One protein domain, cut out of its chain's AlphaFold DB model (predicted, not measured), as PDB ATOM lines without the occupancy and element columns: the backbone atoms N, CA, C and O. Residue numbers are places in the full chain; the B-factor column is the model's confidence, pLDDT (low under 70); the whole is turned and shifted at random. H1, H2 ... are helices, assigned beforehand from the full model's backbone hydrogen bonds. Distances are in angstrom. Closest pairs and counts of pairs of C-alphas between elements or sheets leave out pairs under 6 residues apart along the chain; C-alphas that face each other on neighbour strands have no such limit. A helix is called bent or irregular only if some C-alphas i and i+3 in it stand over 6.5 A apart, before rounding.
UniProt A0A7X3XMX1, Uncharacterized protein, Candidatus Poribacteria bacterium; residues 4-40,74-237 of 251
ATOM      1  N   PRO A   4      44.810 -77.275  22.203       77.06
ATOM      2  CA  PRO A   4      43.907 -78.120  22.988       77.06
ATOM      3  C   PRO A   4      43.635 -79.487  22.357       77.06
ATOM      4  O   PRO A   4      43.652 -80.495  23.053       77.06
ATOM      5  N   LYS A   5      43.469 -79.563  21.027       73.75
ATOM      6  CA  LYS A   5      43.173 -80.829  20.332       73.75
ATOM      7  C   LYS A   5      44.346 -81.805  20.403       73.75
ATOM      8  O   LYS A   5      44.153 -83.006  20.545       73.75
ATOM      9  N   THR A   6      45.575 -81.295  20.317       75.69
ATOM     10  CA  THR A   6      46.784 -82.123  20.425       75.69
ATOM     11  C   THR A   6      47.009 -82.616  21.851       75.69
ATOM     12  O   THR A   6      47.451 -83.749  22.028       75.69
ATOM     13  N   LEU A   7      46.694 -81.794  22.856       75.44
ATOM     14  CA  LEU A   7      46.750 -82.197  24.261       75.44
ATOM     15  C   LEU A   7      45.670 -83.235  24.583       75.44
ATOM     16  O   LEU A   7      46.002 -84.303  25.088       75.44
ATOM     17  N   LEU A   8      44.419 -82.982  24.192       78.38
ATOM     18  CA  LEU A   8      43.306 -83.915  24.374       78.38
ATOM     19  C   LEU A   8      43.599 -85.271  23.720       78.38
ATOM     20  O   LEU A   8      43.474 -86.307  24.366       78.38
ATOM     21  N   PHE A   9      44.096 -85.273  22.479       75.62
ATOM     22  CA  PHE A   9      44.491 -86.505  21.793       75.62
ATOM     23  C   PHE A   9      45.494 -87.343  22.603       75.62
ATOM     24  O   PHE A   9      45.410 -88.567  22.597       75.62
ATOM     25  N   ARG A  10      46.438 -86.709  23.311       73.19
ATOM     26  CA  ARG A  10      47.422 -87.421  24.146       73.19
ATOM     27  C   ARG A  10      46.806 -87.999  25.400       73.19
ATOM     28  O   ARG A  10      47.127 -89.133  25.734       73.19
ATOM     29  N   VAL A  11      45.941 -87.230  26.060       73.88
ATOM     30  CA  VAL A  11      45.199 -87.693  27.238       73.88
ATOM     31  C   VAL A  11      44.383 -88.934  26.877       73.88
ATOM     32  O   VAL A  11      44.381 -89.905  27.623       73.88
ATOM     33  N   LEU A  12      43.791 -88.949  25.681       77.44
ATOM     34  CA  LEU A  12      43.027 -90.084  25.165       77.44
ATOM     35  C   LEU A  12      43.898 -91.235  24.619       77.44
ATOM     36  O   LEU A  12      43.386 -92.322  24.381       77.44
ATOM     37  N   ASN A  13      45.206 -91.030  24.410       74.25
ATOM     38  CA  ASN A  13      46.128 -92.036  23.854       74.25
ATOM     39  C   ASN A  13      47.428 -92.167  24.680       74.25
ATOM     40  O   ASN A  13      48.532 -92.014  24.130       74.25
ATOM     41  N   PRO A  14      47.333 -92.490  25.985       74.62
ATOM     42  CA  PRO A  14      48.466 -92.435  26.908       74.62
ATOM     43  C   PRO A  14      49.576 -93.423  26.536       74.62
ATOM     44  O   PRO A  14      50.748 -93.075  26.599       74.62
ATOM     45  N   ILE A  15      49.235 -94.621  26.047       75.19
ATOM     46  CA  ILE A  15      50.224 -95.646  25.665       75.19
ATOM     47  C   ILE A  15      51.086 -95.174  24.486       75.19
ATOM     48  O   ILE A  15      52.312 -95.278  24.512       75.19
ATOM     49  N   THR A  16      50.464 -94.602  23.449       71.25
ATOM     50  CA  THR A  16      51.207 -94.100  22.280       71.25
ATOM     51  C   THR A  16      52.105 -92.926  22.668       71.25
ATOM     52  O   THR A  16      53.222 -92.806  22.150       71.25
ATOM     53  N   PHE A  17      51.634 -92.071  23.580       74.56
ATOM     54  CA  PHE A  17      52.438 -90.994  24.141       74.56
ATOM     55  C   PHE A  17      53.629 -91.544  24.929       74.56
ATOM     56  O   PHE A  17      54.755 -91.194  24.592       74.56
ATOM     57  N   MET A  18      53.401 -92.459  25.873       75.38
ATOM     58  CA  MET A  18      54.442 -93.071  26.703       75.38
ATOM     59  C   MET A  18      55.523 -93.746  25.862       75.38
ATOM     60  O   MET A  18      56.699 -93.474  26.066       75.38
ATOM     61  N   ILE A  19      55.158 -94.547  24.859       77.94
ATOM     62  CA  ILE A  19      56.144 -95.196  23.978       77.94
ATOM     63  C   ILE A  19      56.962 -94.150  23.212       77.94
ATOM     64  O   ILE A  19      58.181 -94.254  23.116       77.94
ATOM     65  N   THR A  20      56.306 -93.126  22.660       75.69
ATOM     66  CA  THR A  20      57.011 -92.072  21.910       75.69
ATOM     67  C   THR A  20      57.946 -91.279  22.817       75.69
ATOM     68  O   THR A  20      59.076 -90.989  22.425       75.69
ATOM     69  N   PHE A  21      57.476 -90.950  24.016       77.94
ATOM     70  CA  PHE A  21      58.225 -90.226  25.024       77.94
ATOM     71  C   PHE A  21      59.431 -91.033  25.490       77.94
ATOM     72  O   PHE A  21      60.534 -90.517  25.410       77.94
ATOM     73  N   MET A  22      59.254 -92.304  25.854       79.81
ATOM     74  CA  MET A  22      60.342 -93.176  26.304       79.81
ATOM     75  C   MET A  22      61.398 -93.394  25.221       79.81
ATOM     76  O   MET A  22      62.587 -93.301  25.505       79.81
ATOM     77  N   VAL A  23      60.989 -93.611  23.966       78.31
ATOM     78  CA  VAL A  23      61.940 -93.725  22.847       78.31
ATOM     79  C   VAL A  23      62.699 -92.415  22.642       78.31
ATOM     80  O   VAL A  23      63.913 -92.435  22.474       78.31
ATOM     81  N   SER A  24      62.003 -91.276  22.666       79.44
ATOM     82  CA  SER A  24      62.651 -89.971  22.470       79.44
ATOM     83  C   SER A  24      63.576 -89.628  23.637       79.44
ATOM     84  O   SER A  24      64.667 -89.131  23.405       79.44
ATOM     85  N   LEU A  25      63.168 -89.945  24.867       82.00
ATOM     86  CA  LEU A  25      63.957 -89.771  26.081       82.00
ATOM     87  C   LEU A  25      65.217 -90.624  26.031       82.00
ATOM     88  O   LEU A  25      66.293 -90.095  26.249       82.00
ATOM     89  N   CYS A  26      65.093 -91.903  25.677       81.38
ATOM     90  CA  CYS A  26      66.227 -92.810  25.544       81.38
ATOM     91  C   CYS A  26      67.224 -92.317  24.485       81.38
ATOM     92  O   CYS A  26      68.413 -92.224  24.762       81.38
ATOM     93  N   VAL A  27      66.749 -91.916  23.298       79.50
ATOM     94  CA  VAL A  27      67.632 -91.404  22.236       79.50
ATOM     95  C   VAL A  27      68.295 -90.089  22.635       79.50
ATOM     96  O   VAL A  27      69.503 -89.951  22.455       79.50
ATOM     97  N   SER A  28      67.538 -89.131  23.178       78.12
ATOM     98  CA  SER A  28      68.099 -87.865  23.657       78.12
ATOM     99  C   SER A  28      69.133 -88.119  24.748       78.12
ATOM    100  O   SER A  28      70.240 -87.607  24.659       78.12
ATOM    101  N   TRP A  29      68.806 -88.967  25.719       78.62
ATOM    102  CA  TRP A  29      69.693 -89.303  26.822       78.62
ATOM    103  C   TRP A  29      70.993 -89.949  26.343       78.62
ATOM    104  O   TRP A  29      72.054 -89.412  26.633       78.62
ATOM    105  N   ILE A  30      70.926 -91.009  25.529       79.31
ATOM    106  CA  ILE A  30      72.117 -91.656  24.956       79.31
ATOM    107  C   ILE A  30      72.961 -90.651  24.166       79.31
ATOM    108  O   ILE A  30      74.180 -90.664  24.277       79.31
ATOM    109  N   SER A  31      72.326 -89.769  23.387       77.56
ATOM    110  CA  SER A  31      73.052 -88.790  22.568       77.56
ATOM    111  C   SER A  31      73.818 -87.785  23.425       77.56
ATOM    112  O   SER A  31      74.969 -87.490  23.127       77.56
ATOM    113  N   PHE A  32      73.195 -87.266  24.486       76.38
ATOM    114  CA  PHE A  32      73.867 -86.328  25.380       76.38
ATOM    115  C   PHE A  32      74.919 -87.003  26.255       76.38
ATOM    116  O   PHE A  32      75.983 -86.425  26.429       76.38
ATOM    117  N   SER A  33      74.658 -88.206  26.773       76.69
ATOM    118  CA  SER A  33      75.648 -88.948  27.559       76.69
ATOM    119  C   SER A  33      76.862 -89.319  26.711       76.69
ATOM    120  O   SER A  33      77.980 -89.073  27.133       76.69
ATOM    121  N   ALA A  34      76.659 -89.797  25.478       76.25
ATOM    122  CA  ALA A  34      77.764 -90.052  24.558       76.25
ATOM    123  C   ALA A  34      78.575 -88.784  24.272       76.25
ATOM    124  O   ALA A  34      79.797 -88.833  24.271       76.25
ATOM    125  N   LEU A  35      77.912 -87.645  24.047       76.44
ATOM    126  CA  LEU A  35      78.614 -86.390  23.796       76.44
ATOM    127  C   LEU A  35      79.399 -85.913  25.029       76.44
ATOM    128  O   LEU A  35      80.540 -85.498  24.882       76.44
ATOM    129  N   ALA A  36      78.798 -86.003  26.220       74.00
ATOM    130  CA  ALA A  36      79.436 -85.625  27.477       74.00
ATOM    131  C   ALA A  36      80.697 -86.462  27.725       74.00
ATOM    132  O   ALA A  36      81.765 -85.886  27.915       74.00
ATOM    133  N   THR A  37      80.595 -87.786  27.600       73.31
ATOM    134  CA  THR A  37      81.733 -88.704  27.737       73.31
ATOM    135  C   THR A  37      82.813 -88.431  26.690       73.31
ATOM    136  O   THR A  37      83.983 -88.344  27.032       73.31
ATOM    137  N   LEU A  38      82.455 -88.216  25.416       72.38
ATOM    138  CA  LEU A  38      83.436 -87.883  24.369       72.38
ATOM    139  C   LEU A  38      84.161 -86.552  24.619       72.38
ATOM    140  O   LEU A  38      85.271 -86.364  24.125       72.38
ATOM    141  N   SER A  39      83.520 -85.630  25.337       71.62
ATOM    142  CA  SER A  39      84.088 -84.330  25.697       71.62
ATOM    143  C   SER A  39      84.858 -84.332  27.018       71.62
ATOM    144  O   SER A  39      85.424 -83.298  27.364       71.62
ATOM    145  N   ASP A  40      84.864 -85.449  27.753       73.38
ATOM    146  CA  ASP A  40      85.488 -85.529  29.070       73.38
ATOM    147  C   ASP A  40      86.978 -85.904  28.977       73.38
ATOM    148  O   ASP A  40      87.387 -86.793  28.222       73.38
ATOM    149  N   TYR A  74      73.133 -87.305  37.049       57.56
ATOM    150  CA  TYR A  74      71.756 -86.796  37.018       57.56
ATOM    151  C   TYR A  74      71.527 -85.528  36.162       57.56
ATOM    152  O   TYR A  74      70.382 -85.171  35.885       57.56
ATOM    153  N   GLU A  75      72.584 -84.824  35.751       63.66
ATOM    154  CA  GLU A  75      72.504 -83.491  35.136       63.66
ATOM    155  C   GLU A  75      72.027 -83.531  33.676       63.66
ATOM    156  O   GLU A  75      71.182 -82.736  33.260       63.66
ATOM    157  N   VAL A  76      72.479 -84.528  32.911       65.31
ATOM    158  CA  VAL A  76      72.135 -84.695  31.488       65.31
ATOM    159  C   VAL A  76      70.655 -85.053  31.289       65.31
ATOM    160  O   VAL A  76      70.024 -84.680  30.292       65.31
ATOM    161  N   TYR A  77      70.062 -85.731  32.274       68.31
ATOM    162  CA  TYR A  77      68.658 -86.136  32.259       68.31
ATOM    163  C   TYR A  77      67.704 -84.939  32.117       68.31
ATOM    164  O   TYR A  77      66.724 -84.997  31.365       68.31
ATOM    165  N   TRP A  78      68.015 -83.825  32.787       73.12
ATOM    166  CA  TRP A  78      67.177 -82.625  32.773       73.12
ATOM    167  C   TRP A  78      67.131 -81.935  31.411       73.12
ATOM    168  O   TRP A  78      66.135 -81.283  31.104       73.12
ATOM    169  N   ILE A  79      68.152 -82.123  30.571       74.38
ATOM    170  CA  ILE A  79      68.188 -81.614  29.194       74.38
ATOM    171  C   ILE A  79      67.464 -82.583  28.243       74.38
ATOM    172  O   ILE A  79      66.731 -82.158  27.344       74.38
ATOM    173  N   ALA A  80      67.593 -83.894  28.465       76.81
ATOM    174  CA  ALA A  80      66.924 -84.912  27.654       76.81
ATOM    175  C   ALA A  80      65.389 -84.880  27.798       76.81
ATOM    176  O   ALA A  80      64.662 -85.077  26.819       76.81
ATOM    177  N   LEU A  81      64.878 -84.585  28.999       77.44
ATOM    178  CA  LEU A  81      63.445 -84.534  29.301       77.44
ATOM    179  C   LEU A  81      62.641 -83.538  28.429       77.44
ATOM    180  O   LEU A  81      61.686 -83.968  27.766       77.44
ATOM    181  N   PRO A  82      62.979 -82.233  28.364       80.50
ATOM    182  CA  PRO A  82      62.272 -81.281  27.508       80.50
ATOM    183  C   PRO A  82      62.418 -81.632  26.024       80.50
ATOM    184  O   PRO A  82      61.460 -81.458  25.266       80.50
ATOM    185  N   CYS A  83      63.556 -82.208  25.615       79.94
ATOM    186  CA  CYS A  83      63.747 -82.671  24.243       79.94
ATOM    187  C   CYS A  83      62.733 -83.762  23.873       79.94
ATOM    188  O   CYS A  83      62.010 -83.658  22.874       79.94
ATOM    189  N   ALA A  84      62.610 -84.775  24.730       80.62
ATOM    190  CA  ALA A  84      61.674 -85.876  24.557       80.62
ATOM    191  C   ALA A  84      60.211 -85.412  24.544       80.62
ATOM    192  O   ALA A  84      59.410 -85.881  23.721       80.62
ATOM    193  N   LEU A  85      59.854 -84.465  25.420       81.56
ATOM    194  CA  LEU A  85      58.521 -83.862  25.466       81.56
ATOM    195  C   LEU A  85      58.196 -83.110  24.174       81.56
ATOM    196  O   LEU A  85      57.113 -83.316  23.614       81.56
ATOM    197  N   PHE A  86      59.130 -82.297  23.670       85.88
ATOM    198  CA  PHE A  86      58.954 -81.537  22.436       85.88
ATOM    199  C   PHE A  86      58.785 -82.452  21.218       85.88
ATOM    200  O   PHE A  86      57.808 -82.314  20.479       85.88
ATOM    201  N   ILE A  87      59.670 -83.442  21.034       82.81
ATOM    202  CA  ILE A  87      59.587 -84.407  19.920       82.81
ATOM    203  C   ILE A  87      58.264 -85.164  19.969       82.81
ATOM    204  O   ILE A  87      57.564 -85.304  18.959       82.81
ATOM    205  N   SER A  88      57.881 -85.610  21.166       76.38
ATOM    206  CA  SER A  88      56.603 -86.272  21.365       76.38
ATOM    207  C   SER A  88      55.463 -85.343  20.967       76.38
ATOM    208  O   SER A  88      54.582 -85.766  20.213       76.38
ATOM    209  N   PHE A  89      55.435 -84.103  21.480       82.19
ATOM    210  CA  PHE A  89      54.413 -83.084  21.182       82.19
ATOM    211  C   PHE A  89      54.248 -82.851  19.696       82.19
ATOM    212  O   PHE A  89      53.134 -82.953  19.168       82.19
ATOM    213  N   TRP A  90      55.368 -82.656  19.020       83.44
ATOM    214  CA  TRP A  90      55.409 -82.472  17.589       83.44
ATOM    215  C   TRP A  90      54.779 -83.640  16.825       83.44
ATOM    216  O   TRP A  90      53.889 -83.425  15.997       83.44
ATOM    217  N   ARG A  91      55.144 -84.887  17.161       80.69
ATOM    218  CA  ARG A  91      54.563 -86.093  16.543       80.69
ATOM    219  C   ARG A  91      53.038 -86.108  16.632       80.69
ATOM    220  O   ARG A  91      52.365 -86.385  15.638       80.69
ATOM    221  N   ALA A  92      52.487 -85.826  17.813       77.06
ATOM    222  CA  ALA A  92      51.038 -85.797  18.016       77.06
ATOM    223  C   ALA A  92      50.376 -84.667  17.210       77.06
ATOM    224  O   ALA A  92      49.322 -84.871  16.609       77.06
ATOM    225  N   GLY A  93      51.015 -83.499  17.134       80.50
ATOM    226  CA  GLY A  93      50.554 -82.394  16.295       80.50
ATOM    227  C   GLY A  93      50.470 -82.771  14.814       80.50
ATOM    228  O   GLY A  93      49.452 -82.530  14.160       80.50
ATOM    229  N   CYS A  94      51.513 -83.414  14.289       80.81
ATOM    230  CA  CYS A  94      51.542 -83.899  12.911       80.81
ATOM    231  C   CYS A  94      50.507 -84.999  12.648       80.81
ATOM    232  O   CYS A  94      49.896 -85.001  11.581       80.81
ATOM    233  N   TYR A  95      50.264 -85.887  13.615       80.25
ATOM    234  CA  TYR A  95      49.195 -86.884  13.537       80.25
ATOM    235  C   TYR A  95      47.820 -86.239  13.352       80.25
ATOM    236  O   TYR A  95      47.128 -86.530  12.376       80.25
ATOM    237  N   VAL A  96      47.455 -85.313  14.245       81.56
ATOM    238  CA  VAL A  96      46.160 -84.617  14.191       81.56
ATOM    239  C   VAL A  96      46.016 -83.848  12.878       81.56
ATOM    240  O   VAL A  96      44.941 -83.838  12.281       81.56
ATOM    241  N   ARG A  97      47.103 -83.238  12.389       83.44
ATOM    242  CA  ARG A  97      47.121 -82.528  11.104       83.44
ATOM    243  C   ARG A  97      46.832 -83.460   9.926       83.44
ATOM    244  O   ARG A  97      46.009 -83.105   9.086       83.44
ATOM    245  N   GLY A  98      47.484 -84.622   9.876       75.88
ATOM    246  CA  GLY A  98      47.267 -85.618   8.825       75.88
ATOM    247  C   GLY A  98      45.840 -86.145   8.818       75.88
ATOM    248  O   GLY A  98      45.181 -86.116   7.782       75.88
ATOM    249  N   PHE A  99      45.342 -86.520   9.999       81.06
ATOM    250  CA  PHE A  99      43.958 -86.946  10.183       81.06
ATOM    251  C   PHE A  99      42.973 -85.874   9.704       81.06
ATOM    252  O   PHE A  99      42.167 -86.131   8.819       81.06
ATOM    253  N   THR A 100      43.093 -84.643  10.211       83.88
ATOM    254  CA  THR A 100      42.167 -83.542   9.888       83.88
ATOM    255  C   THR A 100      42.146 -83.237   8.391       83.88
ATOM    256  O   THR A 100      41.073 -83.080   7.815       83.88
ATOM    257  N   LYS A 101      43.317 -83.168   7.745       85.50
ATOM    258  CA  LYS A 101      43.425 -82.844   6.317       85.50
ATOM    259  C   LYS A 101      42.780 -83.913   5.434       85.50
ATOM    260  O   LYS A 101      42.081 -83.580   4.476       85.50
ATOM    261  N   GLU A 102      43.031 -85.186   5.730       83.31
ATOM    262  CA  GLU A 102      42.424 -86.283   4.973       83.31
ATOM    263  C   GLU A 102      40.914 -86.338   5.243       83.31
ATOM    264  O   GLU A 102      40.139 -86.418   4.294       83.31
ATOM    265  N   ASN A 103      40.481 -86.158   6.495       83.38
ATOM    266  CA  ASN A 103      39.063 -86.132   6.858       83.38
ATOM    267  C   ASN A 103      38.289 -85.016   6.143       83.38
ATOM    268  O   ASN A 103      37.196 -85.241   5.626       83.38
ATOM    269  N   GLN A 104      38.874 -83.818   6.053       85.69
ATOM    270  CA  GLN A 104      38.316 -82.700   5.284       85.69
ATOM    271  C   GLN A 104      38.191 -83.037   3.796       85.69
ATOM    272  O   GLN A 104      37.173 -82.725   3.186       85.69
ATOM    273  N   SER A 105      39.201 -83.698   3.221       82.69
ATOM    274  CA  SER A 105      39.194 -84.088   1.805       82.69
ATOM    275  C   SER A 105      38.043 -85.056   1.504       82.69
ATOM    276  O   SER A 105      37.329 -84.882   0.518       82.69
ATOM    277  N   TRP A 106      37.828 -86.041   2.380       81.56
ATOM    278  CA  TRP A 106      36.719 -86.987   2.264       81.56
ATOM    279  C   TRP A 106      35.357 -86.345   2.512       81.56
ATOM    280  O   TRP A 106      34.427 -86.590   1.750       81.56
ATOM    281  N   THR A 107      35.255 -85.455   3.500       84.81
ATOM    282  CA  THR A 107      34.022 -84.696   3.765       84.81
ATOM    283  C   THR A 107      33.616 -83.878   2.536       84.81
ATOM    284  O   THR A 107      32.472 -83.932   2.099       84.81
ATOM    285  N   GLN A 108      34.562 -83.166   1.916       84.31
ATOM    286  CA  GLN A 108      34.313 -82.402   0.688       84.31
ATOM    287  C   GLN A 108      33.950 -83.284  -0.507       84.31
ATOM    288  O   GLN A 108      33.220 -82.854  -1.398       84.31
ATOM    289  N   TRP A 109      34.509 -84.491  -0.593       84.00
ATOM    290  CA  TRP A 109      34.102 -85.457  -1.607       84.00
ATOM    291  C   TRP A 109      32.654 -85.912  -1.378       84.00
ATOM    292  O   TRP A 109      31.857 -85.843  -2.308       84.00
ATOM    293  N   TYR A 110      32.298 -86.277  -0.145       84.38
ATOM    294  CA  TYR A 110      30.954 -86.728   0.215       84.38
ATOM    295  C   TYR A 110      29.885 -85.659  -0.055       84.38
ATOM    296  O   TYR A 110      28.892 -85.944  -0.718       84.38
ATOM    297  N   LEU A 111      30.121 -84.415   0.378       85.94
ATOM    298  CA  LEU A 111      29.182 -83.309   0.156       85.94
ATOM    299  C   LEU A 111      28.919 -83.064  -1.337       85.94
ATOM    300  O   LEU A 111      27.772 -82.884  -1.733       85.94
ATOM    301  N   ARG A 112      29.963 -83.137  -2.175       82.56
ATOM    302  CA  ARG A 112      29.813 -83.027  -3.635       82.56
ATOM    303  C   ARG A 112      28.953 -84.150  -4.211       82.56
ATOM    304  O   ARG A 112      28.127 -83.890  -5.073       82.56
ATOM    305  N   GLN A 113      29.116 -85.381  -3.727       79.50
ATOM    306  CA  GLN A 113      28.283 -86.504  -4.171       79.50
ATOM    307  C   GLN A 113      26.810 -86.308  -3.788       79.50
ATOM    308  O   GLN A 113      25.923 -86.565  -4.596       79.50
ATOM    309  N   GLN A 114      26.546 -85.819  -2.575       81.56
ATOM    310  CA  GLN A 114      25.186 -85.552  -2.108       81.56
ATOM    311  C   GLN A 114      24.499 -84.444  -2.921       81.56
ATOM    312  O   GLN A 114      23.322 -84.566  -3.267       81.56
ATOM    313  N   GLU A 115      25.235 -83.387  -3.266       84.00
ATOM    314  CA  GLU A 115      24.741 -82.300  -4.112       84.00
ATOM    315  C   GLU A 115      24.376 -82.799  -5.519       84.00
ATOM    316  O   GLU A 115      23.271 -82.526  -5.991       84.00
ATOM    317  N   THR A 116      25.234 -83.615  -6.144       78.25
ATOM    318  CA  THR A 116      24.956 -84.215  -7.460       78.25
ATOM    319  C   THR A 116      23.691 -85.075  -7.446       78.25
ATOM    320  O   THR A 116      22.868 -84.954  -8.351       78.25
ATOM    321  N   ILE A 117      23.501 -85.903  -6.409       78.81
ATOM    322  CA  ILE A 117      22.291 -86.730  -6.246       78.81
ATOM    323  C   ILE A 117      21.040 -85.847  -6.126       78.81
ATOM    324  O   ILE A 117      20.014 -86.134  -6.738       78.81
ATOM    325  N   THR A 118      21.124 -84.759  -5.356       78.75
ATOM    326  CA  THR A 118      19.989 -83.856  -5.102       78.75
ATOM    327  C   THR A 118      19.573 -83.086  -6.356       78.75
ATOM    328  O   THR A 118      18.390 -82.832  -6.560       78.75
ATOM    329  N   GLN A 119      20.526 -82.746  -7.225       82.31
ATOM    330  CA  GLN A 119      20.265 -82.030  -8.477       82.31
ATOM    331  C   GLN A 119      19.616 -82.906  -9.564       82.31
ATOM    332  O   GLN A 119      19.349 -82.411 -10.656       82.31
ATOM    333  N   GLY A 120      19.348 -84.192  -9.297       64.88
ATOM    334  CA  GLY A 120      18.675 -85.087 -10.244       64.88
ATOM    335  C   GLY A 120      19.496 -85.404 -11.497       64.88
ATOM    336  O   GLY A 120      18.998 -86.066 -12.404       64.88
ATOM    337  N   ASN A 121      20.755 -84.965 -11.542       64.56
ATOM    338  CA  ASN A 121      21.700 -85.418 -12.544       64.56
ATOM    339  C   ASN A 121      21.901 -86.917 -12.315       64.56
ATOM    340  O   ASN A 121      22.253 -87.331 -11.206       64.56
ATOM    341  N   THR A 122      21.659 -87.734 -13.349       54.72
ATOM    342  CA  THR A 122      22.114 -89.129 -13.364       54.72
ATOM    343  C   THR A 122      23.551 -89.113 -12.901       54.72
ATOM    344  O   THR A 122      24.355 -88.402 -13.508       54.72
ATOM    345  N   LEU A 123      23.814 -89.821 -11.793       52.62
ATOM    346  CA  LEU A 123      25.144 -90.014 -11.233       52.62
ATOM    347  C   LEU A 123      26.075 -90.165 -12.431       52.62
ATOM    348  O   LEU A 123      25.893 -91.103 -13.208       52.62
ATOM    349  N   GLU A 124      26.982 -89.212 -12.654       47.00
ATOM    350  CA  GLU A 124      28.062 -89.471 -13.588       47.00
ATOM    351  C   GLU A 124      28.736 -90.691 -12.978       47.00
ATOM    352  O   GLU A 124      29.380 -90.611 -11.930       47.00
ATOM    353  N   GLU A 125      28.487 -91.849 -13.579       47.22
ATOM    354  CA  GLU A 125      29.022 -93.138 -13.183       47.22
ATOM    355  C   GLU A 125      30.509 -93.175 -13.567       47.22
ATOM    356  O   GLU A 125      31.045 -94.176 -14.023       47.22
ATOM    357  N   LEU A 126      31.217 -92.058 -13.368       45.69
ATOM    358  CA  LEU A 126      32.615 -92.069 -13.014       45.69
ATOM    359  C   LEU A 126      32.673 -92.904 -11.752       45.69
ATOM    360  O   LEU A 126      32.456 -92.399 -10.646       45.69
ATOM    361  N   SER A 127      32.907 -94.204 -11.953       47.81
ATOM    362  CA  SER A 127      33.076 -95.164 -10.883       47.81
ATOM    363  C   SER A 127      33.898 -94.463  -9.809       47.81
ATOM    364  O   SER A 127      34.947 -93.877 -10.099       47.81
ATOM    365  N   ALA A 128      33.415 -94.439  -8.566       52.19
ATOM    366  CA  ALA A 128      34.157 -93.835  -7.461       52.19
ATOM    367  C   ALA A 128      35.626 -94.331  -7.449       52.19
ATOM    368  O   ALA A 128      36.527 -93.623  -7.014       52.19
ATOM    369  N   SER A 129      35.859 -95.513  -8.036       52.75
ATOM    370  CA  SER A 129      37.154 -96.091  -8.379       52.75
ATOM    371  C   SER A 129      38.021 -95.269  -9.350       52.75
ATOM    372  O   SER A 129      39.192 -95.092  -9.039       52.75
ATOM    373  N   GLU A 130      37.515 -94.756 -10.478       50.31
ATOM    374  CA  GLU A 130      38.299 -94.076 -11.527       50.31
ATOM    375  C   GLU A 130      38.643 -92.636 -11.170       50.31
ATOM    376  O   GLU A 130      39.801 -92.228 -11.307       50.31
ATOM    377  N   SER A 131      37.683 -91.875 -10.644       56.25
ATOM    378  CA  SER A 131      37.951 -90.510 -10.175       56.25
ATOM    379  C   SER A 131      38.918 -90.521  -8.985       56.25
ATOM    380  O   SER A 131      39.886 -89.754  -8.973       56.25
ATOM    381  N   MET A 132      38.764 -91.465  -8.042       56.38
ATOM    382  CA  MET A 132      39.755 -91.682  -6.984       56.38
ATOM    383  C   MET A 132      41.076 -92.228  -7.516       56.38
ATOM    384  O   MET A 132      42.107 -91.817  -6.994       56.38
ATOM    385  N   ARG A 133      41.106 -93.113  -8.526       60.50
ATOM    386  CA  ARG A 133      42.362 -93.618  -9.124       60.50
ATOM    387  C   ARG A 133      43.166 -92.500  -9.756       60.50
ATOM    388  O   ARG A 133      44.377 -92.469  -9.581       60.50
ATOM    389  N   THR A 134      42.494 -91.600 -10.463       58.34
ATOM    390  CA  THR A 134      43.127 -90.519 -11.224       58.34
ATOM    391  C   THR A 134      43.610 -89.411 -10.289       58.34
ATOM    392  O   THR A 134      44.753 -88.969 -10.375       58.34
ATOM    393  N   LEU A 135      42.805 -89.034  -9.287       59.88
ATOM    394  CA  LEU A 135      43.266 -88.172  -8.191       59.88
ATOM    395  C   LEU A 135      44.391 -88.829  -7.382       59.88
ATOM    396  O   LEU A 135      45.331 -88.144  -6.982       59.88
ATOM    397  N   ARG A 136      44.327 -90.146  -7.152       64.75
ATOM    398  CA  ARG A 136      45.369 -90.906  -6.452       64.75
ATOM    399  C   ARG A 136      46.663 -90.923  -7.255       64.75
ATOM    400  O   ARG A 136      47.687 -90.623  -6.661       64.75
ATOM    401  N   SER A 137      46.637 -91.194  -8.558       62.72
ATOM    402  CA  SER A 137      47.844 -91.259  -9.391       62.72
ATOM    403  C   SER A 137      48.533 -89.899  -9.503       62.72
ATOM    404  O   SER A 137      49.747 -89.813  -9.324       62.72
ATOM    405  N   VAL A 138      47.770 -88.812  -9.675       66.50
ATOM    406  CA  VAL A 138      48.307 -87.440  -9.690       66.50
ATOM    407  C   VAL A 138      48.873 -87.053  -8.321       66.50
ATOM    408  O   VAL A 138      49.978 -86.515  -8.231       66.50
ATOM    409  N   ARG A 139      48.159 -87.367  -7.231       65.12
ATOM    410  CA  ARG A 139      48.609 -87.083  -5.858       65.12
ATOM    411  C   ARG A 139      49.817 -87.934  -5.471       65.12
ATOM    412  O   ARG A 139      50.694 -87.450  -4.763       65.12
ATOM    413  N   GLU A 140      49.889 -89.177  -5.935       66.81
ATOM    414  CA  GLU A 140      51.028 -90.071  -5.735       66.81
ATOM    415  C   GLU A 140      52.246 -89.566  -6.499       66.81
ATOM    416  O   GLU A 140      53.282 -89.384  -5.863       66.81
ATOM    417  N   ALA A 141      52.108 -89.222  -7.782       62.41
ATOM    418  CA  ALA A 141      53.178 -88.650  -8.599       62.41
ATOM    419  C   ALA A 141      53.708 -87.327  -8.018       62.41
ATOM    420  O   ALA A 141      54.914 -87.175  -7.819       62.41
ATOM    421  N   GLN A 142      52.817 -86.403  -7.632       61.28
ATOM    422  CA  GLN A 142      53.205 -85.181  -6.921       61.28
ATOM    423  C   GLN A 142      53.879 -85.490  -5.586       61.28
ATOM    424  O   GLN A 142      54.859 -84.844  -5.222       61.28
ATOM    425  N   SER A 143      53.386 -86.483  -4.844       63.38
ATOM    426  CA  SER A 143      54.003 -86.866  -3.579       63.38
ATOM    427  C   SER A 143      55.374 -87.504  -3.779       63.38
ATOM    428  O   SER A 143      56.231 -87.307  -2.934       63.38
ATOM    429  N   ILE A 144      55.623 -88.229  -4.869       59.84
ATOM    430  CA  ILE A 144      56.930 -88.828  -5.163       59.84
ATOM    431  C   ILE A 144      57.946 -87.729  -5.494       59.84
ATOM    432  O   ILE A 144      59.045 -87.743  -4.947       59.84
ATOM    433  N   LEU A 145      57.549 -86.737  -6.296       58.16
ATOM    434  CA  LEU A 145      58.404 -85.608  -6.682       58.16
ATOM    435  C   LEU A 145      58.667 -84.628  -5.530       58.16
ATOM    436  O   LEU A 145      59.792 -84.171  -5.346       58.16
ATOM    437  N   LEU A 146      57.649 -84.313  -4.724       70.00
ATOM    438  CA  LEU A 146      57.759 -83.311  -3.659       70.00
ATOM    439  C   LEU A 146      58.184 -83.896  -2.307       70.00
ATOM    440  O   LEU A 146      58.631 -83.139  -1.446       70.00
ATOM    441  N   ARG A 147      58.088 -85.218  -2.084       70.69
ATOM    442  CA  ARG A 147      58.493 -85.845  -0.807       70.69
ATOM    443  C   ARG A 147      59.947 -85.570  -0.442       70.69
ATOM    444  O   ARG A 147      60.156 -85.245   0.722       70.69
ATOM    445  N   PRO A 148      60.944 -85.702  -1.338       71.00
ATOM    446  CA  PRO A 148      62.337 -85.455  -0.977       71.00
ATOM    447  C   PRO A 148      62.556 -84.012  -0.513       71.00
ATOM    448  O   PRO A 148      63.139 -83.792   0.545       71.00
ATOM    449  N   ILE A 149      61.992 -83.043  -1.242       72.94
ATOM    450  CA  ILE A 149      62.107 -81.612  -0.931       72.94
ATOM    451  C   ILE A 149      61.386 -81.281   0.376       72.94
ATOM    452  O   ILE A 149      61.954 -80.637   1.252       72.94
ATOM    453  N   GLN A 150      60.156 -81.766   0.556       74.12
ATOM    454  CA  GLN A 150      59.408 -81.553   1.795       74.12
ATOM    455  C   GLN A 150      60.144 -82.166   2.990       74.12
ATOM    456  O   GLN A 150      60.268 -81.517   4.023       74.12
ATOM    457  N   ARG A 151      60.683 -83.385   2.847       79.19
ATOM    458  CA  ARG A 151      61.489 -84.050   3.884       79.19
ATOM    459  C   ARG A 151      62.737 -83.245   4.238       79.19
ATOM    460  O   ARG A 151      63.024 -83.099   5.423       79.19
ATOM    461  N   LEU A 152      63.419 -82.694   3.234       84.31
ATOM    462  CA  LEU A 152      64.584 -81.840   3.433       84.31
ATOM    463  C   LEU A 152      64.209 -80.544   4.158       84.31
ATOM    464  O   LEU A 152      64.844 -80.205   5.146       84.31
ATOM    465  N   MET A 153      63.144 -79.857   3.740       84.50
ATOM    466  CA  MET A 153      62.687 -78.634   4.412       84.50
ATOM    467  C   MET A 153      62.270 -78.888   5.864       84.50
ATOM    468  O   MET A 153      62.595 -78.090   6.742       84.50
ATOM    469  N   PHE A 154      61.582 -80.005   6.137       83.50
ATOM    470  CA  PHE A 154      61.261 -80.408   7.507       83.50
ATOM    471  C   PHE A 154      62.531 -80.639   8.323       83.50
ATOM    472  O   PHE A 154      62.630 -80.129   9.436       83.50
ATOM    473  N   PHE A 155      63.508 -81.354   7.764       87.56
ATOM    474  CA  PHE A 155      64.794 -81.557   8.422       87.56
ATOM    475  C   PHE A 155      65.501 -80.228   8.711       87.56
ATOM    476  O   PHE A 155      65.844 -79.993   9.861       87.56
ATOM    477  N   VAL A 156      65.651 -79.343   7.720       90.94
ATOM    478  CA  VAL A 156      66.333 -78.047   7.875       90.94
ATOM    479  C   VAL A 156      65.669 -77.201   8.960       90.94
ATOM    480  O   VAL A 156      66.352 -76.694   9.841       90.94
ATOM    481  N   CYS A 157      64.337 -77.105   8.961       89.25
ATOM    482  CA  CYS A 157      63.604 -76.345   9.973       89.25
ATOM    483  C   CYS A 157      63.847 -76.887  11.391       89.25
ATOM    484  O   CYS A 157      64.150 -76.128  12.315       89.25
ATOM    485  N   HIS A 158      63.761 -78.207  11.567       87.88
ATOM    486  CA  HIS A 158      64.006 -78.823  12.866       87.88
ATOM    487  C   HIS A 158      65.471 -78.746  13.289       87.88
ATOM    488  O   HIS A 158      65.738 -78.461  14.450       87.88
ATOM    489  N   PHE A 159      66.404 -78.950  12.360       91.50
ATOM    490  CA  PHE A 159      67.833 -78.778  12.591       91.50
ATOM    491  C   PHE A 159      68.127 -77.365  13.095       91.50
ATOM    492  O   PHE A 159      68.703 -77.219  14.165       91.50
ATOM    493  N   SER A 160      67.660 -76.325  12.395       90.88
ATOM    494  CA  SER A 160      67.859 -74.933  12.810       90.88
ATOM    495  C   SER A 160      67.237 -74.637  14.177       90.88
ATOM    496  O   SER A 160      67.830 -73.914  14.976       90.88
ATOM    497  N   CYS A 161      66.068 -75.213  14.473       91.06
ATOM    498  CA  CYS A 161      65.413 -75.075  15.773       91.06
ATOM    499  C   CYS A 161      66.239 -75.710  16.904       91.06
ATOM    500  O   CYS A 161      66.498 -75.046  17.906       91.06
ATOM    501  N   TRP A 162      66.699 -76.953  16.730       91.12
ATOM    502  CA  TRP A 162      67.529 -77.644  17.721       91.12
ATOM    503  C   TRP A 162      68.901 -77.012  17.878       91.12
ATOM    504  O   TRP A 162      69.350 -76.821  19.001       91.12
ATOM    505  N   PHE A 163      69.530 -76.622  16.771       90.88
ATOM    506  CA  PHE A 163      70.803 -75.913  16.786       90.88
ATOM    507  C   PHE A 163      70.692 -74.626  17.605       90.88
ATOM    508  O   PHE A 163      71.496 -74.398  18.501       90.88
ATOM    509  N   SER A 164      69.648 -73.826  17.364       90.12
ATOM    510  CA  SER A 164      69.404 -72.596  18.128       90.12
ATOM    511  C   SER A 164      69.146 -72.879  19.610       90.12
ATOM    512  O   SER A 164      69.642 -72.153  20.466       90.12
ATOM    513  N   ALA A 165      68.392 -73.938  19.926       89.12
ATOM    514  CA  ALA A 165      68.096 -74.323  21.304       89.12
ATOM    515  C   ALA A 165      69.351 -74.781  22.063       89.12
ATOM    516  O   ALA A 165      69.571 -74.346  23.189       89.12
ATOM    517  N   PHE A 166      70.190 -75.616  21.449       87.38
ATOM    518  CA  PHE A 166      71.435 -76.089  22.054       87.38
ATOM    519  C   PHE A 166      72.488 -74.987  22.144       87.38
ATOM    520  O   PHE A 166      73.142 -74.874  23.173       87.38
ATOM    521  N   ALA A 167      72.592 -74.123  21.134       87.69
ATOM    522  CA  ALA A 167      73.430 -72.930  21.192       87.69
ATOM    523  C   ALA A 167      73.023 -72.006  22.350       87.69
ATOM    524  O   ALA A 167      73.879 -71.534  23.093       87.69
ATOM    525  N   LEU A 168      71.719 -71.772  22.539       87.50
ATOM    526  CA  LEU A 168      71.210 -70.983  23.661       87.50
ATOM    527  C   LEU A 168      71.471 -71.668  25.010       87.50
ATOM    528  O   LEU A 168      71.831 -71.013  25.980       87.50
ATOM    529  N   LEU A 169      71.301 -72.986  25.084       84.88
ATOM    530  CA  LEU A 169      71.574 -73.735  26.306       84.88
ATOM    531  C   LEU A 169      73.061 -73.668  26.676       84.88
ATOM    532  O   LEU A 169      73.386 -73.385  27.823       84.88
ATOM    533  N   ALA A 170      73.951 -73.851  25.700       81.75
ATOM    534  CA  ALA A 170      75.394 -73.728  25.872       81.75
ATOM    535  C   ALA A 170      75.794 -72.345  26.412       81.75
ATOM    536  O   ALA A 170      76.594 -72.256  27.340       81.75
ATOM    537  N   THR A 171      75.200 -71.263  25.891       81.44
ATOM    538  CA  THR A 171      75.493 -69.904  26.377       81.44
ATOM    539  C   THR A 171      74.935 -69.630  27.774       81.44
ATOM    540  O   THR A 171      75.562 -68.899  28.534       81.44
ATOM    541  N   ILE A 172      73.794 -70.227  28.142       81.50
ATOM    542  CA  ILE A 172      73.217 -70.114  29.492       81.50
ATOM    543  C   ILE A 172      74.038 -70.894  30.524       81.50
ATOM    544  O   ILE A 172      74.196 -70.417  31.645       81.50
ATOM    545  N   LEU A 173      74.537 -72.081  30.164       76.50
ATOM    546  CA  LEU A 173      75.280 -72.964  31.073       76.50
ATOM    547  C   LEU A 173      76.729 -72.515  31.318       76.50
ATOM    548  O   LEU A 173      77.302 -72.885  32.336       76.50
ATOM    549  N   TYR A 174      77.284 -71.645  30.466       73.19
ATOM    550  CA  TYR A 174      78.599 -71.013  30.653       73.19
ATOM    551  C   TYR A 174      78.510 -69.492  30.918       73.19
ATOM    552  O   TYR A 174      79.092 -68.689  30.181       73.19
ATOM    553  N   PRO A 175      77.809 -69.035  31.976       62.81
ATOM    554  CA  PRO A 175      77.542 -67.612  32.175       62.81
ATOM    555  C   PRO A 175      78.720 -66.845  32.803       62.81
ATOM    556  O   PRO A 175      78.689 -65.617  32.855       62.81
ATOM    557  N   SER A 176      79.759 -67.529  33.298       62.88
ATOM    558  CA  SER A 176      80.751 -66.926  34.202       62.88
ATOM    559  C   SER A 176      81.817 -66.060  33.524       62.88
ATOM    560  O   SER A 176      82.438 -65.241  34.197       62.88
ATOM    561  N   ASN A 177      82.030 -66.203  32.214       75.50
ATOM    562  CA  ASN A 177      83.219 -65.652  31.543       75.50
ATOM    563  C   ASN A 177      82.901 -64.528  30.529       75.50
ATOM    564  O   ASN A 177      83.775 -64.076  29.788       75.50
ATOM    565  N   GLY A 178      81.653 -64.045  30.503       82.38
ATOM    566  CA  GLY A 178      81.202 -62.980  29.602       82.38
ATOM    567  C   GLY A 178      80.974 -63.428  28.149       82.38
ATOM    568  O   GLY A 178      81.204 -64.576  27.774       82.38
ATOM    569  N   ILE A 179      80.498 -62.501  27.305       81.94
ATOM    570  CA  ILE A 179      80.038 -62.817  25.938       81.94
ATOM    571  C   ILE A 179      81.149 -63.348  25.023       81.94
ATOM    572  O   ILE A 179      80.889 -64.190  24.170       81.94
ATOM    573  N   VAL A 180      82.389 -62.884  25.204       85.75
ATOM    574  CA  VAL A 180      83.534 -63.292  24.372       85.75
ATOM    575  C   VAL A 180      83.866 -64.767  24.591       85.75
ATOM    576  O   VAL A 180      84.066 -65.497  23.621       85.75
ATOM    577  N   GLU A 181      83.876 -65.221  25.843       83.44
ATOM    578  CA  GLU A 181      84.168 -66.619  26.156       83.44
ATOM    579  C   GLU A 181      83.004 -67.535  25.770       83.44
ATOM    580  O   GLU A 181      83.233 -68.617  25.237       83.44
ATOM    581  N   ALA A 182      81.760 -67.073  25.929       81.69
ATOM    582  CA  ALA A 182      80.584 -67.804  25.459       81.69
ATOM    583  C   ALA A 182      80.604 -68.017  23.932       81.69
ATOM    584  O   ALA A 182      80.285 -69.101  23.447       81.69
ATOM    585  N   VAL A 183      81.024 -67.003  23.161       84.50
ATOM    586  CA  VAL A 183      81.207 -67.133  21.705       84.50
ATOM    587  C   VAL A 183      82.354 -68.086  21.377       84.50
ATOM    588  O   VAL A 183      82.201 -68.918  20.485       84.50
ATOM    589  N   ARG A 184      83.486 -68.008  22.091       86.25
ATOM    590  CA  ARG A 184      84.609 -68.939  21.897       86.25
ATOM    591  C   ARG A 184      84.175 -70.384  22.137       86.25
ATOM    592  O   ARG A 184      84.439 -71.226  21.282       86.25
ATOM    593  N   TYR A 185      83.478 -70.639  23.241       83.38
ATOM    594  CA  TYR A 185      82.933 -71.953  23.569       83.38
ATOM    595  C   TYR A 185      81.992 -72.451  22.469       83.38
ATOM    596  O   TYR A 185      82.162 -73.551  21.963       83.38
ATOM    597  N   LEU A 186      81.062 -71.613  22.000       84.75
ATOM    598  CA  LEU A 186      80.136 -71.986  20.930       84.75
ATOM    599  C   LEU A 186      80.849 -72.329  19.614       84.75
ATOM    600  O   LEU A 186      80.422 -73.241  18.912       84.75
ATOM    601  N   VAL A 187      81.925 -71.613  19.271       87.88
ATOM    602  CA  VAL A 187      82.744 -71.917  18.087       87.88
ATOM    603  C   VAL A 187      83.487 -73.243  18.259       87.88
ATOM    604  O   VAL A 187      83.530 -74.033  17.318       87.88
ATOM    605  N   GLN A 188      84.041 -73.506  19.445       87.06
ATOM    606  CA  GLN A 188      84.753 -74.752  19.748       87.06
ATOM    607  C   GLN A 188      83.807 -75.962  19.765       87.06
ATOM    608  O   GLN A 188      84.094 -76.965  19.121       87.06
ATOM    609  N   SER A 189      82.645 -75.834  20.405       84.81
ATOM    610  CA  SER A 189      81.613 -76.874  20.502       84.81
ATOM    611  C   SER A 189      80.668 -76.918  19.295       84.81
ATOM    612  O   SER A 189      79.676 -77.649  19.309       84.81
ATOM    613  N   PHE A 190      80.928 -76.140  18.237       89.31
ATOM    614  CA  PHE A 190      80.067 -76.100  17.052       89.31
ATOM    615  C   PHE A 190      79.835 -77.488  16.430       89.31
ATOM    616  O   PHE A 190      78.674 -77.796  16.142       89.31
ATOM    617  N   PRO A 191      80.865 -78.341  16.224       88.81
ATOM    618  CA  PRO A 191      80.664 -79.671  15.652       88.81
ATOM    619  C   PRO A 191      79.721 -80.529  16.503       88.81
ATOM    620  O   PRO A 191      78.794 -81.136  15.968       88.81
ATOM    621  N   ASP A 192      79.892 -80.498  17.822       83.69
ATOM    622  CA  ASP A 192      79.107 -81.279  18.777       83.69
ATOM    623  C   ASP A 192      77.643 -80.831  18.816       83.69
ATOM    624  O   ASP A 192      76.713 -81.638  18.695       83.69
ATOM    625  N   ILE A 193      77.423 -79.513  18.878       86.81
ATOM    626  CA  ILE A 193      76.093 -78.899  18.812       86.81
ATOM    627  C   ILE A 193      75.416 -79.233  17.476       86.81
ATOM    628  O   ILE A 193      74.224 -79.558  17.445       86.81
ATOM    629  N   ALA A 194      76.157 -79.184  16.365       88.38
ATOM    630  CA  ALA A 194      75.640 -79.520  15.044       88.38
ATOM    631  C   ALA A 194      75.263 -81.006  14.935       88.38
ATOM    632  O   ALA A 194      74.202 -81.318  14.390       88.38
ATOM    633  N   ILE A 195      76.065 -81.921  15.489       85.06
ATOM    634  CA  ILE A 195      75.757 -83.357  15.530       85.06
ATOM    635  C   ILE A 195      74.481 -83.604  16.339       85.06
ATOM    636  O   ILE A 195      73.547 -84.242  15.839       85.06
ATOM    637  N   LEU A 196      74.377 -83.042  17.548       84.31
ATOM    638  CA  LEU A 196      73.173 -83.170  18.373       84.31
ATOM    639  C   LEU A 196      71.936 -82.608  17.665       84.31
ATOM    640  O   LEU A 196      70.878 -83.248  17.661       84.31
ATOM    641  N   ALA A 197      72.062 -81.440  17.029       88.62
ATOM    642  CA  ALA A 197      70.987 -80.824  16.263       88.62
ATOM    643  C   ALA A 197      70.587 -81.665  15.042       88.62
ATOM    644  O   ALA A 197      69.400 -81.753  14.724       88.62
ATOM    645  N   ALA A 198      71.537 -82.329  14.379       86.00
ATOM    646  CA  ALA A 198      71.270 -83.232  13.264       86.00
ATOM    647  C   ALA A 198      70.526 -84.496  13.711       86.00
ATOM    648  O   ALA A 198      69.550 -84.886  13.061       86.00
ATOM    649  N   ILE A 199      70.915 -85.100  14.838       83.50
ATOM    650  CA  ILE A 199      70.230 -86.267  15.416       83.50
ATOM    651  C   ILE A 199      68.789 -85.897  15.787       83.50
ATOM    652  O   ILE A 199      67.834 -86.527  15.319       83.50
ATOM    653  N   HIS A 200      68.603 -84.829  16.566       84.56
ATOM    654  CA  HIS A 200      67.277 -84.401  17.016       84.56
ATOM    655  C   HIS A 200      66.423 -83.849  15.864       84.56
ATOM    656  O   HIS A 200      65.211 -84.088  15.811       84.56
ATOM    657  N   GLY A 201      67.039 -83.175  14.891       85.81
ATOM    658  CA  GLY A 201      66.405 -82.718  13.655       85.81
ATOM    659  C   GLY A 201      65.886 -83.876  12.807       85.81
ATOM    660  O   GLY A 201      64.730 -83.870  12.375       85.81
ATOM    661  N   SER A 202      66.694 -84.926  12.653       81.06
ATOM    662  CA  SER A 202      66.304 -86.159  11.962       81.06
ATOM    663  C   SER A 202      65.170 -86.872  12.690       81.06
ATOM    664  O   SER A 202      64.168 -87.234  12.068       81.06
ATOM    665  N   LEU A 203      65.282 -87.025  14.014       81.88
ATOM    666  CA  LEU A 203      64.280 -87.703  14.828       81.88
ATOM    667  C   LEU A 203      62.937 -86.963  14.802       81.88
ATOM    668  O   LEU A 203      61.902 -87.569  14.527       81.88
ATOM    669  N   SER A 204      62.934 -85.649  15.030       83.44
ATOM    670  CA  SER A 204      61.714 -84.830  14.999       83.44
ATOM    671  C   SER A 204      61.064 -84.791  13.610       83.44
ATOM    672  O   SER A 204      59.845 -84.962  13.512       83.44
ATOM    673  N   SER A 205      61.858 -84.673  12.540       82.56
ATOM    674  CA  SER A 205      61.373 -84.757  11.156       82.56
ATOM    675  C   SER A 205      60.740 -86.123  10.863       82.56
ATOM    676  O   SER A 205      59.585 -86.199  10.428       82.56
ATOM    677  N   TYR A 206      61.435 -87.218  11.192       81.75
ATOM    678  CA  TYR A 206      60.930 -88.583  11.022       81.75
ATOM    679  C   TYR A 206      59.621 -88.813  11.790       81.75
ATOM    680  O   TYR A 206      58.639 -89.298  11.221       81.75
ATOM    681  N   GLN A 207      59.577 -88.433  13.070       78.38
ATOM    682  CA  GLN A 207      58.389 -88.591  13.909       78.38
ATOM    683  C   GLN A 207      57.220 -87.744  13.389       78.38
ATOM    684  O   GLN A 207      56.085 -88.224  13.358       78.38
ATOM    685  N   GLY A 208      57.482 -86.522  12.918       78.25
ATOM    686  CA  GLY A 208      56.477 -85.669  12.286       78.25
ATOM    687  C   GLY A 208      55.878 -86.312  11.031       78.25
ATOM    688  O   GLY A 208      54.656 -86.431  10.908       78.25
ATOM    689  N   ILE A 209      56.726 -86.811  10.126       79.62
ATOM    690  CA  ILE A 209      56.294 -87.506   8.904       79.62
ATOM    691  C   ILE A 209      55.479 -88.754   9.250       79.62
ATOM    692  O   ILE A 209      54.379 -88.941   8.725       79.62
ATOM    693  N   ARG A 210      55.982 -89.595  10.159       75.25
ATOM    694  CA  ARG A 210      55.300 -90.822  10.586       75.25
ATOM    695  C   ARG A 210      53.946 -90.521  11.225       75.25
ATOM    696  O   ARG A 210      52.971 -91.206  10.921       75.25
ATOM    697  N   GLY A 211      53.876 -89.497  12.077       72.62
ATOM    698  CA  GLY A 211      52.630 -89.020  12.671       72.62
ATOM    699  C   GLY A 211      51.608 -88.659  11.595       72.62
ATOM    700  O   GLY A 211      50.506 -89.201  11.593       72.62
ATOM    701  N   ASN A 212      52.007 -87.826  10.632       78.69
ATOM    702  CA  ASN A 212      51.155 -87.390   9.523       78.69
ATOM    703  C   ASN A 212      50.642 -88.557   8.656       78.69
ATOM    704  O   ASN A 212      49.452 -88.616   8.337       78.69
ATOM    705  N   ILE A 213      51.516 -89.514   8.315       75.88
ATOM    706  CA  ILE A 213      51.143 -90.712   7.543       75.88
ATOM    707  C   ILE A 213      50.123 -91.550   8.317       75.88
ATOM    708  O   ILE A 213      49.101 -91.934   7.753       75.88
ATOM    709  N   LYS A 214      50.362 -91.799   9.612       73.31
ATOM    710  CA  LYS A 214      49.445 -92.589  10.446       73.31
ATOM    711  C   LYS A 214      48.077 -91.912  10.578       73.31
ATOM    712  O   LYS A 214      47.063 -92.584  10.427       73.31
ATOM    713  N   GLY A 215      48.049 -90.596  10.803       71.94
ATOM    714  CA  GLY A 215      46.803 -89.825  10.881       71.94
ATOM    715  C   GLY A 215      45.996 -89.894   9.582       71.94
ATOM    716  O   GLY A 215      44.805 -90.181   9.612       71.94
ATOM    717  N   THR A 216      46.668 -89.716   8.440       79.56
ATOM    718  CA  THR A 216      46.062 -89.879   7.105       79.56
ATOM    719  C   THR A 216      45.498 -91.288   6.905       79.56
ATOM    720  O   THR A 216      44.379 -91.442   6.426       79.56
ATOM    721  N   GLY A 217      46.265 -92.321   7.270       73.06
ATOM    722  CA  GLY A 217      45.867 -93.720   7.100       73.06
ATOM    723  C   GLY A 217      44.605 -94.078   7.881       73.06
ATOM    724  O   GLY A 217      43.703 -94.687   7.317       73.06
ATOM    725  N   ILE A 218      44.513 -93.636   9.137       78.50
ATOM    726  CA  ILE A 218      43.343 -93.891   9.990       78.50
ATOM    727  C   ILE A 218      42.104 -93.178   9.452       78.50
ATOM    728  O   ILE A 218      41.072 -93.819   9.289       78.50
ATOM    729  N   ALA A 219      42.209 -91.888   9.105       79.31
ATOM    730  CA  ALA A 219      41.085 -91.161   8.510       79.31
ATOM    731  C   ALA A 219      40.580 -91.870   7.245       79.31
ATOM    732  O   ALA A 219      39.387 -92.103   7.088       79.31
ATOM    733  N   ARG A 220      41.495 -92.286   6.364       82.06
ATOM    734  CA  ARG A 220      41.139 -93.024   5.150       82.06
ATOM    735  C   ARG A 220      40.443 -94.347   5.454       82.06
ATOM    736  O   ARG A 220      39.450 -94.647   4.806       82.06
ATOM    737  N   GLN A 221      40.968 -95.130   6.391       80.69
ATOM    738  CA  GLN A 221      40.378 -96.411   6.767       80.69
ATOM    739  C   GLN A 221      38.937 -96.228   7.260       80.69
ATOM    740  O   GLN A 221      38.044 -96.886   6.739       80.69
ATOM    741  N   MET A 222      38.701 -95.267   8.158       85.56
ATOM    742  CA  MET A 222      37.361 -94.965   8.678       85.56
ATOM    743  C   MET A 222      36.367 -94.621   7.560       85.56
ATOM    744  O   MET A 222      35.248 -95.127   7.542       85.56
ATOM    745  N   TRP A 223      36.775 -93.784   6.602       86.25
ATOM    746  CA  TRP A 223      35.922 -93.420   5.466       86.25
ATOM    747  C   TRP A 223      35.650 -94.590   4.522       86.25
ATOM    748  O   TRP A 223      34.528 -94.730   4.041       86.25
ATOM    749  N   MET A 224      36.649 -95.438   4.268       83.44
ATOM    750  CA  MET A 224      36.484 -96.629   3.431       83.44
ATOM    751  C   MET A 224      35.529 -97.641   4.072       83.44
ATOM    752  O   MET A 224      34.650 -98.150   3.386       83.44
ATOM    753  N   GLU A 225      35.664 -97.893   5.375       86.44
ATOM    754  CA  GLU A 225      34.786 -98.797   6.130       86.44
ATOM    755  C   GLU A 225      33.346 -98.275   6.186       86.44
ATOM    756  O   GLU A 225      32.395 -99.031   5.988       86.44
ATOM    757  N   TRP A 226      33.161 -96.972   6.420       90.19
ATOM    758  CA  TRP A 226      31.838 -96.350   6.351       90.19
ATOM    759  C   TRP A 226      31.228 -96.472   4.947       90.19
ATOM    760  O   TRP A 226      30.087 -96.907   4.804       90.19
ATOM    761  N   HIS A 227      31.996 -96.165   3.897       85.94
ATOM    762  CA  HIS A 227      31.513 -96.254   2.520       85.94
ATOM    763  C   HIS A 227      31.154 -97.690   2.121       85.94
ATOM    764  O   HIS A 227      30.136 -97.911   1.471       85.94
ATOM    765  N   GLN A 228      31.965 -98.671   2.525       86.69
ATOM    766  CA  GLN A 228      31.688-100.083   2.282       86.69
ATOM    767  C   GLN A 228      30.358-100.505   2.920       86.69
ATOM    768  O   GLN A 228      29.512-101.071   2.232       86.69
ATOM    769  N   ARG A 229      30.122-100.151   4.190       86.81
ATOM    770  CA  ARG A 229      28.854-100.456   4.878       86.81
ATOM    771  C   ARG A 229      27.643 -99.817   4.194       86.81
ATOM    772  O   ARG A 229      26.600-100.453   4.079       86.81
ATOM    773  N   GLN A 230      27.796 -98.599   3.673       85.56
ATOM    774  CA  GLN A 230      26.764 -97.921   2.878       85.56
ATOM    775  C   GLN A 230      26.488 -98.613   1.531       85.56
ATOM    776  O   GLN A 230      25.362 -98.589   1.033       85.56
ATOM    777  N   GLN A 231      27.496 -99.223   0.902       84.12
ATOM    778  CA  GLN A 231      27.294-100.017  -0.314       84.12
ATOM    779  C   GLN A 231      26.588-101.339  -0.006       84.12
ATOM    780  O   GLN A 231      25.627-101.688  -0.688       84.12
ATOM    781  N   GLU A 232      27.018-102.034   1.046       88.12
ATOM    782  CA  GLU A 232      26.415-103.293   1.493       88.12
ATOM    783  C   GLU A 232      24.935-103.109   1.859       88.12
ATOM    784  O   GLU A 232      24.093-103.887   1.412       88.12
ATOM    785  N   SER A 233      24.585-102.038   2.583       87.62
ATOM    786  CA  SER A 233      23.188-101.748   2.928       87.62
ATOM    787  C   SER A 233      22.318-101.506   1.695       87.62
ATOM    788  O   SER A 233      21.212-102.040   1.603       87.62
ATOM    789  N   LYS A 234      22.840-100.767   0.704       85.19
ATOM    790  CA  LYS A 234      22.152-100.548  -0.577       85.19
ATOM    791  C   LYS A 234      21.897-101.863  -1.307       85.19
ATOM    792  O   LYS A 234      20.798-102.060  -1.815       85.19
ATOM    793  N   THR A 235      22.876-102.768  -1.340       88.12
ATOM    794  CA  THR A 235      22.720-104.091  -1.967       88.12
ATOM    795  C   THR A 235      21.681-104.954  -1.251       88.12
ATOM    796  O   THR A 235      20.967-105.711  -1.900       88.12
ATOM    797  N   LEU A 236      21.554-104.811   0.069       91.06
ATOM    798  CA  LEU A 236      20.573-105.530   0.884       91.06
ATOM    799  C   LEU A 236      19.183-104.865   0.908       91.06
ATOM    800  O   LEU A 236      18.265-105.394   1.531       91.06
ATOM    801  N   GLY A 237      19.004-103.731   0.224       86.31
ATOM    802  CA  GLY A 237      17.709-103.065   0.075       86.31
ATOM    803  C   GLY A 237      17.239-102.276   1.300       86.31
ATOM    804  O   GLY A 237      16.057-101.946   1.376       86.31
TER     805      GLY A 237
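What this domain is: This is residues 4 to 40 and 74 to 237 of the 251 residues of an uncharacterized protein of Candidatus Poribacteria bacterium (UniProt A0A7X3XMX1). Two long helices, H3 and H6, run the same way and cross at a narrow angle near their middles, making the core of a long, loose rod. H2 packs on one half of this pair, H4b crosses H6, H5 folds back at one end and short H1 crosses H3; residues 133 to 149 of bent H4 and 228 to 237 stick out. The 201 printed residues hold six named helices, H1 to H6 in order, and no named strand: all helix. The radius of gyration of the C-alphas is 23.6 A; the spans are 79 by 34 by 25 A.

Where its parts are: H1, residues 4 to 11, begins at C-alpha 4 (43.907, -78.120, 22.988). H2 is residues 14 to 38, 35.4 A; H3, residues 75 to 118, 66.2 A. H4, residues 128 to 173, was assigned as one helix by its hydrogen bonds but is bent: C-alphas 145 and 148 are 6.9 A apart. Its arms are H4a, 128 to 145, and H4b, 148 to 173, 36.8 A. H5, residues 175 to 188, is irregular, with C-alphas 176 and 179 9.3 A apart. H6, residues 190 to 235, 66.6 A, ends at C-alpha 235 (22.720, -104.091, -1.967).

How they stand to each other: H2, H3 and H6 form a bundle, three helices grouped together. H3 and H6 touch, closest at C-alphas 99 and 215, 4.1 A, at a shallow tilt of 30 degrees. H2 touches H3 at C-alphas 24 and 84, 4.7 A. H4b touches H6 at C-alphas 159 and 201, 4.3 A, a steep tilt of 45 degrees. H4b and H5 are a hairpin. H4a touches no helix. Every O i to N i+4 pair is within hydrogen-bond range except in H3, 37 of 40, and H5, 7 of 10.

The domain as a whole: The C-alphas of Asn 177 and Gly 237 are farthest apart, 81.7 A. Residues 41 to 73 are not printed; the gap is 15.9 A. No link printed whole is long. Residues 74 to 77, 120 to 145 and 175 to 176 have pLDDT under 70.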